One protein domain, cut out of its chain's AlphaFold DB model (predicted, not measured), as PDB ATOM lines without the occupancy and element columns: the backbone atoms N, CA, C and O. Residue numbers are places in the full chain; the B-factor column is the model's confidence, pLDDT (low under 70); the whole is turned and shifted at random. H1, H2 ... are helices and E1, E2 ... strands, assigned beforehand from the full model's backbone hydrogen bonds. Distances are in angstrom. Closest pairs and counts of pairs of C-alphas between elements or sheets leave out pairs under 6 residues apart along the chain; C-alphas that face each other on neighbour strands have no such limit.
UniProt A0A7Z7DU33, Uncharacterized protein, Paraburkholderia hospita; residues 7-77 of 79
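Overview. This is residues 7 to 77 of the 79 residues of an uncharacterized protein of Paraburkholderia hospita (UniProt A0A7Z7DU33). Helices H1 and H2 only graze a strongly twisted antiparallel sheet, the meander E1 E2 E3 E4, neighbours in chain order; residues 59 to 64 stick out. The printed part has 71 residues, strands first, class mixed. It is compact, radius of gyration of the C-alphas 11.6 A, spanning 36 by 27 by 17 A.

Along the chain. Find C-alpha 7 at (208.421, 160.419, 188.595), where E1, residues 7 to 12, begins. Next come E2, 15 to 22, E3, 27 to 31, and E4, 37 to 42. H1, 47 to 60, runs 19.9 A, and H2, 68 to 75, ends at (200.793, 160.347, 175.643).

Arrangement. Within hydrogen-bond range find N 10 of E1 and O 17 of E2, 2.9 A, and every O i to N i+4 pair in both helices. H1 and H2, a hairpin, only just touch, with 3 pairs of C-alphas within 8 A, the closest Ile 54 and Leu 71, 6.7 A.

Size, cuts and confidence. There is no cut or long link; pLDDT is under 70 at 13 and 57 to 77.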
ATOM      1  N   ARG A   7     207.217 160.898 189.279       87.44
ATOM      2  CA  ARG A   7     208.421 160.419 188.595       87.44
ATOM      3  C   ARG A   7     208.445 158.907 188.547       87.44
ATOM      4  O   ARG A   7     208.134 158.244 189.533       87.44
ATOM      5  N   ALA A   8     208.875 158.370 187.415       85.31
ATOM      6  CA  ALA A   8     209.171 156.954 187.262       85.31
ATOM      7  C   ALA A   8     210.485 156.772 186.509       85.31
ATOM      8  O   ALA A   8     210.854 157.587 185.669       85.31
ATOM      9  N   MET A   9     211.193 155.690 186.808       84.00
ATOM     10  CA  MET A   9     212.362 155.282 186.040       84.00
ATOM     11  C   MET A   9     211.983 154.087 185.172       84.00
ATOM     12  O   MET A   9     211.367 153.134 185.649       84.00
ATOM     13  N   LEU A  10     212.333 154.165 183.896       78.81
ATOM     14  CA  LEU A  10     212.030 153.169 182.881       78.81
ATOM     15  C   LEU A  10     213.336 152.784 182.196       78.81
ATOM     16  O   LEU A  10     214.180 153.638 181.935       78.81
ATOM     17  N   ILE A  11     213.504 151.502 181.888       77.19
ATOM     18  CA  ILE A  11     214.590 151.056 181.018       77.19
ATOM     19  C   ILE A  11     214.003 150.876 179.626       77.19
ATOM     20  O   ILE A  11     213.162 150.004 179.423       77.19
ATOM     21  N   VAL A  12     214.441 151.695 178.675       73.06
ATOM     22  CA  VAL A  12     214.024 151.590 177.276       73.06
ATOM     23  C   VAL A  12     215.248 151.288 176.428       73.06
ATOM     24  O   VAL A  12     216.234 152.016 176.474       73.06
ATOM     25  N   GLU A  13     215.216 150.166 175.708       69.75
ATOM     26  CA  GLU A  13     216.338 149.691 174.879       69.75
ATOM     27  C   GLU A  13     217.676 149.577 175.640       69.75
ATOM     28  O   GLU A  13     218.750 149.831 175.102       69.75
ATOM     29  N   GLY A  14     217.613 149.212 176.924       75.06
ATOM     30  CA  GLY A  14     218.790 149.115 177.792       75.06
ATOM     31  C   GLY A  14     219.303 150.457 178.324       75.06
ATOM     32  O   GLY A  14     220.305 150.478 179.035       75.06
ATOM     33  N   ARG A  15     218.625 151.573 178.029       77.62
ATOM     34  CA  ARG A  15     218.952 152.905 178.551       77.62
ATOM     35  C   ARG A  15     217.983 153.305 179.655       77.62
ATOM     36  O   ARG A  15     216.776 153.116 179.522       77.62
ATOM     37  N   ALA A  16     218.510 153.885 180.730       81.19
ATOM     38  CA  ALA A  16     217.688 154.462 181.783       81.19
ATOM     39  C   ALA A  16     217.094 155.796 181.313       81.19
ATOM     40  O   ALA A  16     217.823 156.726 180.973       81.19
ATOM     41  N   VAL A  17     215.768 155.865 181.307       84.44
ATOM     42  CA  VAL A  17     214.979 157.049 180.979       84.44
ATOM     43  C   VAL A  17     214.127 157.388 182.195       84.44
ATOM     44  O   VAL A  17     213.437 156.534 182.759       84.44
ATOM     45  N   ARG A  18     214.176 158.643 182.626       88.31
ATOM     46  CA  ARG A  18     213.352 159.168 183.707       88.31
ATOM     47  C   ARG A  18     212.103 159.811 183.114       88.31
ATOM     48  O   ARG A  18     212.183 160.788 182.382       88.31
ATOM     49  N   LEU A  19     210.953 159.263 183.471       87.56
ATOM     50  CA  LEU A  19     209.648 159.845 183.212       87.56
ATOM     51  C   LEU A  19     209.312 160.848 184.313       87.56
ATOM     52  O   LEU A  19     209.489 160.556 185.498       87.56
ATOM     53  N   SER A  20     208.815 162.007 183.916       88.94
ATOM     54  CA  SER A  20     208.452 163.116 184.787       88.94
ATOM     55  C   SER A  20     207.095 163.643 184.331       88.94
ATOM     56  O   SER A  20     206.952 164.052 183.186       88.94
ATOM     57  N   PHE A  21     206.083 163.554 185.186       86.81
ATOM     58  CA  PHE A  21     204.714 163.960 184.889       86.81
ATOM     59  C   PHE A  21     204.254 165.019 185.878       86.81
ATOM     60  O   PHE A  21     204.328 164.813 187.092       86.81
ATOM     61  N   ARG A  22     203.747 166.134 185.363       88.25
ATOM     62  CA  ARG A  22     203.120 167.173 186.164       88.25
ATOM     63  C   ARG A  22     201.602 167.077 185.997       88.25
ATOM     64  O   ARG A  22     201.099 167.360 184.917       88.25
ATOM     65  N   PRO A  23     200.865 166.709 187.058       81.31
ATOM     66  CA  PRO A  23     199.413 166.589 186.983       81.31
ATOM     67  C   PRO A  23     198.712 167.943 186.831       81.31
ATOM     68  O   PRO A  23     197.598 167.981 186.327       81.31
ATOM     69  N   ASP A  24     199.352 169.041 187.251       84.06
ATOM     70  CA  ASP A  24     198.756 170.384 187.217       84.06
ATOM     71  C   ASP A  24     198.457 170.864 185.788       84.06
ATOM     72  O   ASP A  24     197.453 171.529 185.555       84.06
ATOM     73  N   ASP A  25     199.341 170.546 184.841       84.75
ATOM     74  CA  ASP A  25     199.274 171.009 183.451       84.75
ATOM     75  C   ASP A  25     199.403 169.859 182.438       84.75
ATOM     76  O   ASP A  25     199.628 170.110 181.259       84.75
ATOM     77  N   GLY A  26     199.319 168.604 182.891       82.62
ATOM     78  CA  GLY A  26     199.454 167.412 182.050       82.62
ATOM     79  C   GLY A  26     200.830 167.244 181.398       82.62
ATOM     80  O   GLY A  26     200.984 166.410 180.504       82.62
ATOM     81  N   THR A  27     201.848 168.017 181.795       86.75
ATOM     82  CA  THR A  27     203.168 167.959 181.155       86.75
ATOM     83  C   THR A  27     203.834 166.621 181.433       86.75
ATOM     84  O   THR A  27     204.075 166.259 182.585       86.75
ATOM     85  N   LEU A  28     204.222 165.920 180.373       87.00
ATOM     86  CA  LEU A  28     204.981 164.682 180.433       87.00
ATOM     87  C   LEU A  28     206.353 164.866 179.786       87.00
ATOM     88  O   LEU A  28     206.477 165.201 178.611       87.00
ATOM     89  N   ARG A  29     207.407 164.596 180.544       87.62
ATOM     90  CA  ARG A  29     208.803 164.712 180.126       87.62
ATOM     91  C   ARG A  29     209.506 163.374 180.223       87.62
ATOM     92  O   ARG A  29     209.404 162.660 181.221       87.62
ATOM     93  N   PHE A  30     210.289 163.088 179.198       86.06
ATOM     94  CA  PHE A  30     211.243 161.998 179.154       86.06
ATOM     95  C   PHE A  30     212.631 162.609 179.248       86.06
ATOM     96  O   PHE A  30     213.044 163.397 178.397       86.06
ATOM     97  N   LEU A  31     213.333 162.260 180.313       87.44
ATOM     98  CA  LEU A  31     214.673 162.724 180.621       87.44
ATOM     99  C   LEU A  31     215.630 161.540 180.475       87.44
ATOM    100  O   LEU A  31     215.269 160.410 180.812       87.44
ATOM    101  N   ASP A  32     216.840 161.765 179.986       84.62
ATOM    102  CA  ASP A  32     217.876 160.733 180.017       84.62
ATOM    103  C   ASP A  32     218.423 160.528 181.449       84.62
ATOM    104  O   ASP A  32     217.950 161.123 182.427       84.62
ATOM    105  N   ALA A  33     219.427 159.660 181.591       79.50
ATOM    106  CA  ALA A  33     220.094 159.430 182.871       79.50
ATOM    107  C   ALA A  33     220.847 160.672 183.395       79.50
ATOM    108  O   ALA A  33     220.950 160.851 184.610       79.50
ATOM    109  N   SER A  34     221.331 161.522 182.488       84.06
ATOM    110  CA  SER A  34     222.020 162.794 182.751       84.06
ATOM    111  C   SER A  34     221.053 163.886 183.228       84.06
ATOM    112  O   SER A  34     221.459 164.822 183.912       84.06
ATOM    113  N   GLY A  35     219.757 163.732 182.940       81.31
ATOM    114  CA  GLY A  35     218.712 164.716 183.202       81.31
ATOM    115  C   GLY A  35     218.392 165.613 182.006       81.31
ATOM    116  O   GLY A  35     217.594 166.536 182.166       81.31
ATOM    117  N   ASP A  36     218.956 165.340 180.830       83.81
ATOM    118  CA  ASP A  36     218.633 166.053 179.600       83.81
ATOM    119  C   ASP A  36     217.231 165.683 179.124       83.81
ATOM    120  O   ASP A  36     216.851 164.509 179.085       83.81
ATOM    121  N   CYS A  37     216.442 166.694 178.754       85.25
ATOM    122  CA  CYS A  37     215.108 166.476 178.212       85.25
ATOM    123  C   CYS A  37     215.217 165.902 176.803       85.25
ATOM    124  O   CYS A  37     215.476 166.611 175.836       85.25
ATOM    125  N   LEU A  38     214.999 164.593 176.706       83.56
ATOM    126  CA  LEU A  38     214.921 163.889 175.435       83.56
ATOM    127  C   LEU A  38     213.650 164.278 174.685       83.56
ATOM    128  O   LEU A  38     213.652 164.375 173.458       83.56
ATOM    129  N   ARG A  39     212.546 164.442 175.423       79.19
ATOM    130  CA  ARG A  39     211.254 164.821 174.860       79.19
ATOM    131  C   ARG A  39     210.313 165.362 175.928       79.19
ATOM    132  O   ARG A  39     210.294 164.874 177.054       79.19
ATOM    133  N   GLU A  40     209.476 166.300 175.522       85.88
ATOM    134  CA  GLU A  40     208.345 166.823 176.279       85.88
ATOM    135  C   GLU A  40     207.067 166.642 175.447       85.88
ATOM    136  O   GLU A  40     207.110 166.708 174.216       85.88
ATOM    137  N   GLY A  41     205.956 166.358 176.113       84.00
ATOM    138  CA  GLY A  41     204.627 166.250 175.529       84.00
ATOM    139  C   GLY A  41     203.555 166.565 176.567       84.00
ATOM    140  O   GLY A  41     203.859 166.820 177.734       84.00
ATOM    141  N   HIS A  42     202.303 166.532 176.132       84.81
ATOM    142  CA  HIS A  42     201.139 166.681 176.997       84.81
ATOM    143  C   HIS A  42     200.441 165.329 177.120       84.81
ATOM    144  O   HIS A  42     200.485 164.534 176.184       84.81
ATOM    145  N   CYS A  43     199.870 165.036 178.282       80.88
ATOM    146  CA  CYS A  43     199.176 163.791 178.561       80.88
ATOM    147  C   CYS A  43     197.944 164.092 179.414       80.88
ATOM    148  O   CYS A  43     198.074 164.437 180.587       80.88
ATOM    149  N   ASP A  44     196.761 163.879 178.841       80.31
ATOM    150  CA  ASP A  44     195.473 164.079 179.520       80.31
ATOM    151  C   ASP A  44     195.109 162.941 180.491       80.31
ATOM    152  O   ASP A  44     194.135 163.019 181.242       80.31
ATOM    153  N   LEU A  45     195.878 161.849 180.481       79.25
ATOM    154  CA  LEU A  45     195.657 160.707 181.364       79.25
ATOM    155  C   LEU A  45     196.173 160.973 182.781       79.25
ATOM    156  O   LEU A  45     197.188 161.643 182.987       79.25
ATOM    157  N   SER A  46     195.529 160.343 183.767       83.56
ATOM    158  CA  SER A  46     196.049 160.327 185.134       83.56
ATOM    159  C   SER A  46     197.399 159.602 185.196       83.56
ATOM    160  O   SER A  46     197.668 158.671 184.430       83.56
ATOM    161  N   TRP A  47     198.249 159.970 186.159       83.19
ATOM    162  CA  TRP A  47     199.532 159.289 186.378       83.19
ATOM    163  C   TRP A  47     199.375 157.771 186.553       83.19
ATOM    164  O   TRP A  47     200.189 156.986 186.062       83.19
ATOM    165  N   THR A  48     198.312 157.345 187.237       83.81
ATOM    166  CA  THR A  48     198.019 155.930 187.473       83.81
ATOM    167  C   THR A  48     197.660 155.209 186.176       83.81
ATOM    168  O   THR A  48     198.182 154.119 185.933       83.81
ATOM    169  N   ASP A  49     196.837 155.820 185.321       83.00
ATOM    170  CA  ASP A  49     196.470 155.253 184.017       83.00
ATOM    171  C   ASP A  49     197.676 155.192 183.082       83.00
ATOM    172  O   ASP A  49     197.913 154.168 182.437       83.00
ATOM    173  N   LEU A  50     198.504 156.240 183.082       81.50
ATOM    174  CA  LEU A  50     199.756 156.271 182.338       81.50
ATOM    175  C   LEU A  50     200.671 155.113 182.761       81.50
ATOM    176  O   LEU A  50     201.127 154.342 181.918       81.50
ATOM    177  N   LEU A  51     200.896 154.922 184.065       81.62
ATOM    178  CA  LEU A  51     201.699 153.805 184.570       81.62
ATOM    179  C   LEU A  51     201.081 152.440 184.254       81.62
ATOM    180  O   LEU A  51     201.820 151.499 183.956       81.62
ATOM    181  N   SER A  52     199.755 152.314 184.326       83.19
ATOM    182  CA  SER A  52     199.045 151.080 183.985       83.19
ATOM    183  C   SER A  52     199.260 150.716 182.516       83.19
ATOM    184  O   SER A  52     199.684 149.600 182.215       83.19
ATOM    185  N   ASN A  53     199.114 151.687 181.612       79.38
ATOM    186  CA  ASN A  53     199.359 151.505 180.186       79.38
ATOM    187  C   ASN A  53     200.822 151.139 179.901       79.38
ATOM    188  O   ASN A  53     201.092 150.210 179.140       79.38
ATOM    189  N   ILE A  54     201.780 151.798 180.564       76.94
ATOM    190  CA  ILE A  54     203.210 151.472 180.440       76.94
ATOM    191  C   ILE A  54     203.486 150.036 180.919       76.94
ATOM    192  O   ILE A  54     204.234 149.290 180.282       76.94
ATOM    193  N   ARG A  55     202.877 149.611 182.033       76.06
ATOM    194  CA  ARG A  55     202.996 148.235 182.546       76.06
ATOM    195  C   ARG A  55     202.376 147.225 181.588       76.06
ATOM    196  O   ARG A  55     203.000 146.200 181.329       76.06
ATOM    197  N   GLN A  56     201.200 147.516 181.044       74.75
ATOM    198  CA  GLN A  56     200.527 146.654 180.080       74.75
ATOM    199  C   GLN A  56     201.352 146.513 178.798       74.75
ATOM    200  O   GLN A  56     201.551 145.394 178.331       74.75
ATOM    201  N   LEU A  57     201.922 147.606 178.282       68.38
ATOM    202  CA  LEU A  57     202.856 147.559 177.157       68.38
ATOM    203  C   LEU A  57     204.081 146.701 177.477       68.38
ATOM    204  O   LEU A  57     204.474 145.876 176.659       68.38
ATOM    205  N   ASN A  58     204.677 146.834 178.663       66.50
ATOM    206  CA  ASN A  58     205.798 145.980 179.072       66.50
ATOM    207  C   ASN A  58     205.406 144.495 179.182       66.50
ATOM    208  O   ASN A  58     206.203 143.623 178.848       66.50
ATOM    209  N   GLN A  59     204.180 144.187 179.615       66.50
ATOM    210  CA  GLN A  59     203.685 142.809 179.730       66.50
ATOM    211  C   GLN A  59     203.341 142.176 178.373       66.50
ATOM    212  O   GLN A  59     203.576 140.984 178.180       66.50
ATOM    213  N   GLN A  60     202.824 142.961 177.424       61.88
ATOM    214  CA  GLN A  60     202.552 142.522 176.048       61.88
ATOM    215  C   GLN A  60     203.848 142.318 175.233       61.88
ATOM    216  O   GLN A  60     203.849 141.619 174.225       61.88
ATOM    217  N   GLN A  61     204.979 142.863 175.695       56.34
ATOM    218  CA  GLN A  61     206.295 142.800 175.046       56.34
ATOM    219  C   GLN A  61     207.119 141.533 175.361       56.34
ATOM    220  O   GLN A  61     208.351 141.564 175.332       56.34
ATOM    221  N   LYS A  62     206.490 140.364 175.560       48.34
ATOM    222  CA  LYS A  62     207.198 139.077 175.393       48.34
ATOM    223  C   LYS A  62     207.486 138.839 173.898       48.34
ATOM    224  O   LYS A  62     206.876 137.975 173.281       48.34
ATOM    225  N   GLY A  63     208.400 139.612 173.302       47.84
ATOM    226  CA  GLY A  63     209.008 139.261 172.011       47.84
ATOM    227  C   GLY A  63     209.214 140.358 170.963       47.84
ATOM    228  O   GLY A  63     209.723 140.026 169.898       47.84
ATOM    229  N   ASN A  64     208.876 141.633 171.193       43.94
ATOM    230  CA  ASN A  64     209.075 142.656 170.155       43.94
ATOM    231  C   ASN A  64     209.634 143.965 170.726       43.94
ATOM    232  O   ASN A  64     208.990 144.614 171.544       43.94
ATOM    233  N   LYS A  65     210.852 144.325 170.298       49.75
ATOM    234  CA  LYS A  65     211.547 145.573 170.640       49.75
ATOM    235  C   LYS A  65     210.816 146.736 169.972       49.75
ATOM    236  O   LYS A  65     211.090 147.032 168.811       49.75
ATOM    237  N   LYS A  66     209.879 147.383 170.663       52.66
ATOM    238  CA  LYS A  66     209.223 148.576 170.124       52.66
ATOM    239  C   LYS A  66     209.306 149.758 171.092       52.66
ATOM    240  O   LYS A  66     208.605 149.844 172.089       52.66
ATOM    241  N   HIS A  67     210.305 150.578 170.753       60.84
ATOM    242  CA  HIS A  67     210.551 152.008 170.938       60.84
ATOM    243  C   HIS A  67     209.717 152.827 171.939       60.84
ATOM    244  O   HIS A  67     208.493 152.775 171.977       60.84
ATOM    245  N   LEU A  68     210.417 153.785 172.572       54.06
ATOM    246  CA  LEU A  68     209.883 155.013 173.196       54.06
ATOM    247  C   LEU A  68     208.677 155.611 172.447       54.06
ATOM    248  O   LEU A  68     207.779 156.149 173.078       54.06
ATOM    249  N   VAL A  69     208.645 155.504 171.116       54.09
ATOM    250  CA  VAL A  69     207.568 155.993 170.245       54.09
ATOM    251  C   VAL A  69     206.193 155.417 170.600       54.09
ATOM    252  O   VAL A  69     205.241 156.182 170.598       54.09
ATOM    253  N   ASP A  70     206.053 154.140 170.964       61.91
ATOM    254  CA  ASP A  70     204.739 153.565 171.316       61.91
ATOM    255  C   ASP A  70     204.233 154.068 172.679       61.91
ATOM    256  O   ASP A  70     203.052 154.371 172.839       61.91
ATOM    257  N   LEU A  71     205.142 154.253 173.646       60.81
ATOM    258  CA  LEU A  71     204.829 154.929 174.913       60.81
ATOM    259  C   LEU A  71     204.431 156.394 174.671       60.81
ATOM    260  O   LEU A  71     203.578 156.935 175.367       60.81
ATOM    261  N   LEU A  72     205.032 157.024 173.661       56.00
ATOM    262  CA  LEU A  72     204.753 158.401 173.260       56.00
ATOM    263  C   LEU A  72     203.443 158.545 172.473       56.00
ATOM    264  O   LEU A  72     202.766 159.556 172.628       56.00
ATOM    265  N   MET A  73     203.053 157.548 171.673       58.88
ATOM    266  CA  MET A  73     201.756 157.512 170.978       58.88
ATOM    267  C   MET A  73     200.578 157.444 171.958       58.88
ATOM    268  O   MET A  73     199.486 157.897 171.634       58.88
ATOM    269  N   LEU A  74     200.793 156.892 173.156       57.91
ATOM    270  CA  LEU A  74     199.802 156.919 174.231       57.91
ATOM    271  C   LEU A  74     199.687 158.286 174.909       57.91
ATOM    272  O   LEU A  74     198.597 158.642 175.336       57.91
ATOM    273  N   ALA A  75     200.794 159.025 175.024       52.53
ATOM    274  CA  ALA A  75     200.793 160.347 175.643       52.53
ATOM    275  C   ALA A  75     200.159 161.401 174.720       52.53
ATOM    276  O   ALA A  75     199.301 162.148 175.158       52.53
ATOM    277  N   ASN A  76     200.507 161.397 173.428       49.94
ATOM    278  CA  ASN A  76     200.022 162.373 172.440       49.94
ATOM    279  C   ASN A  76     198.689 161.989 171.770       49.94
ATOM    280  O   ASN A  76     198.409 162.446 170.660       49.94
ATOM    281  N   ARG A  77     197.885 161.101 172.364       45.91
ATOM    282  CA  ARG A  77     196.586 160.752 171.781       45.91
ATOM    283  C   ARG A  77     195.584 161.850 172.140       45.91
ATOM    284  O   ARG A  77     194.914 161.750 173.159       45.91
TER     285      ARG A  77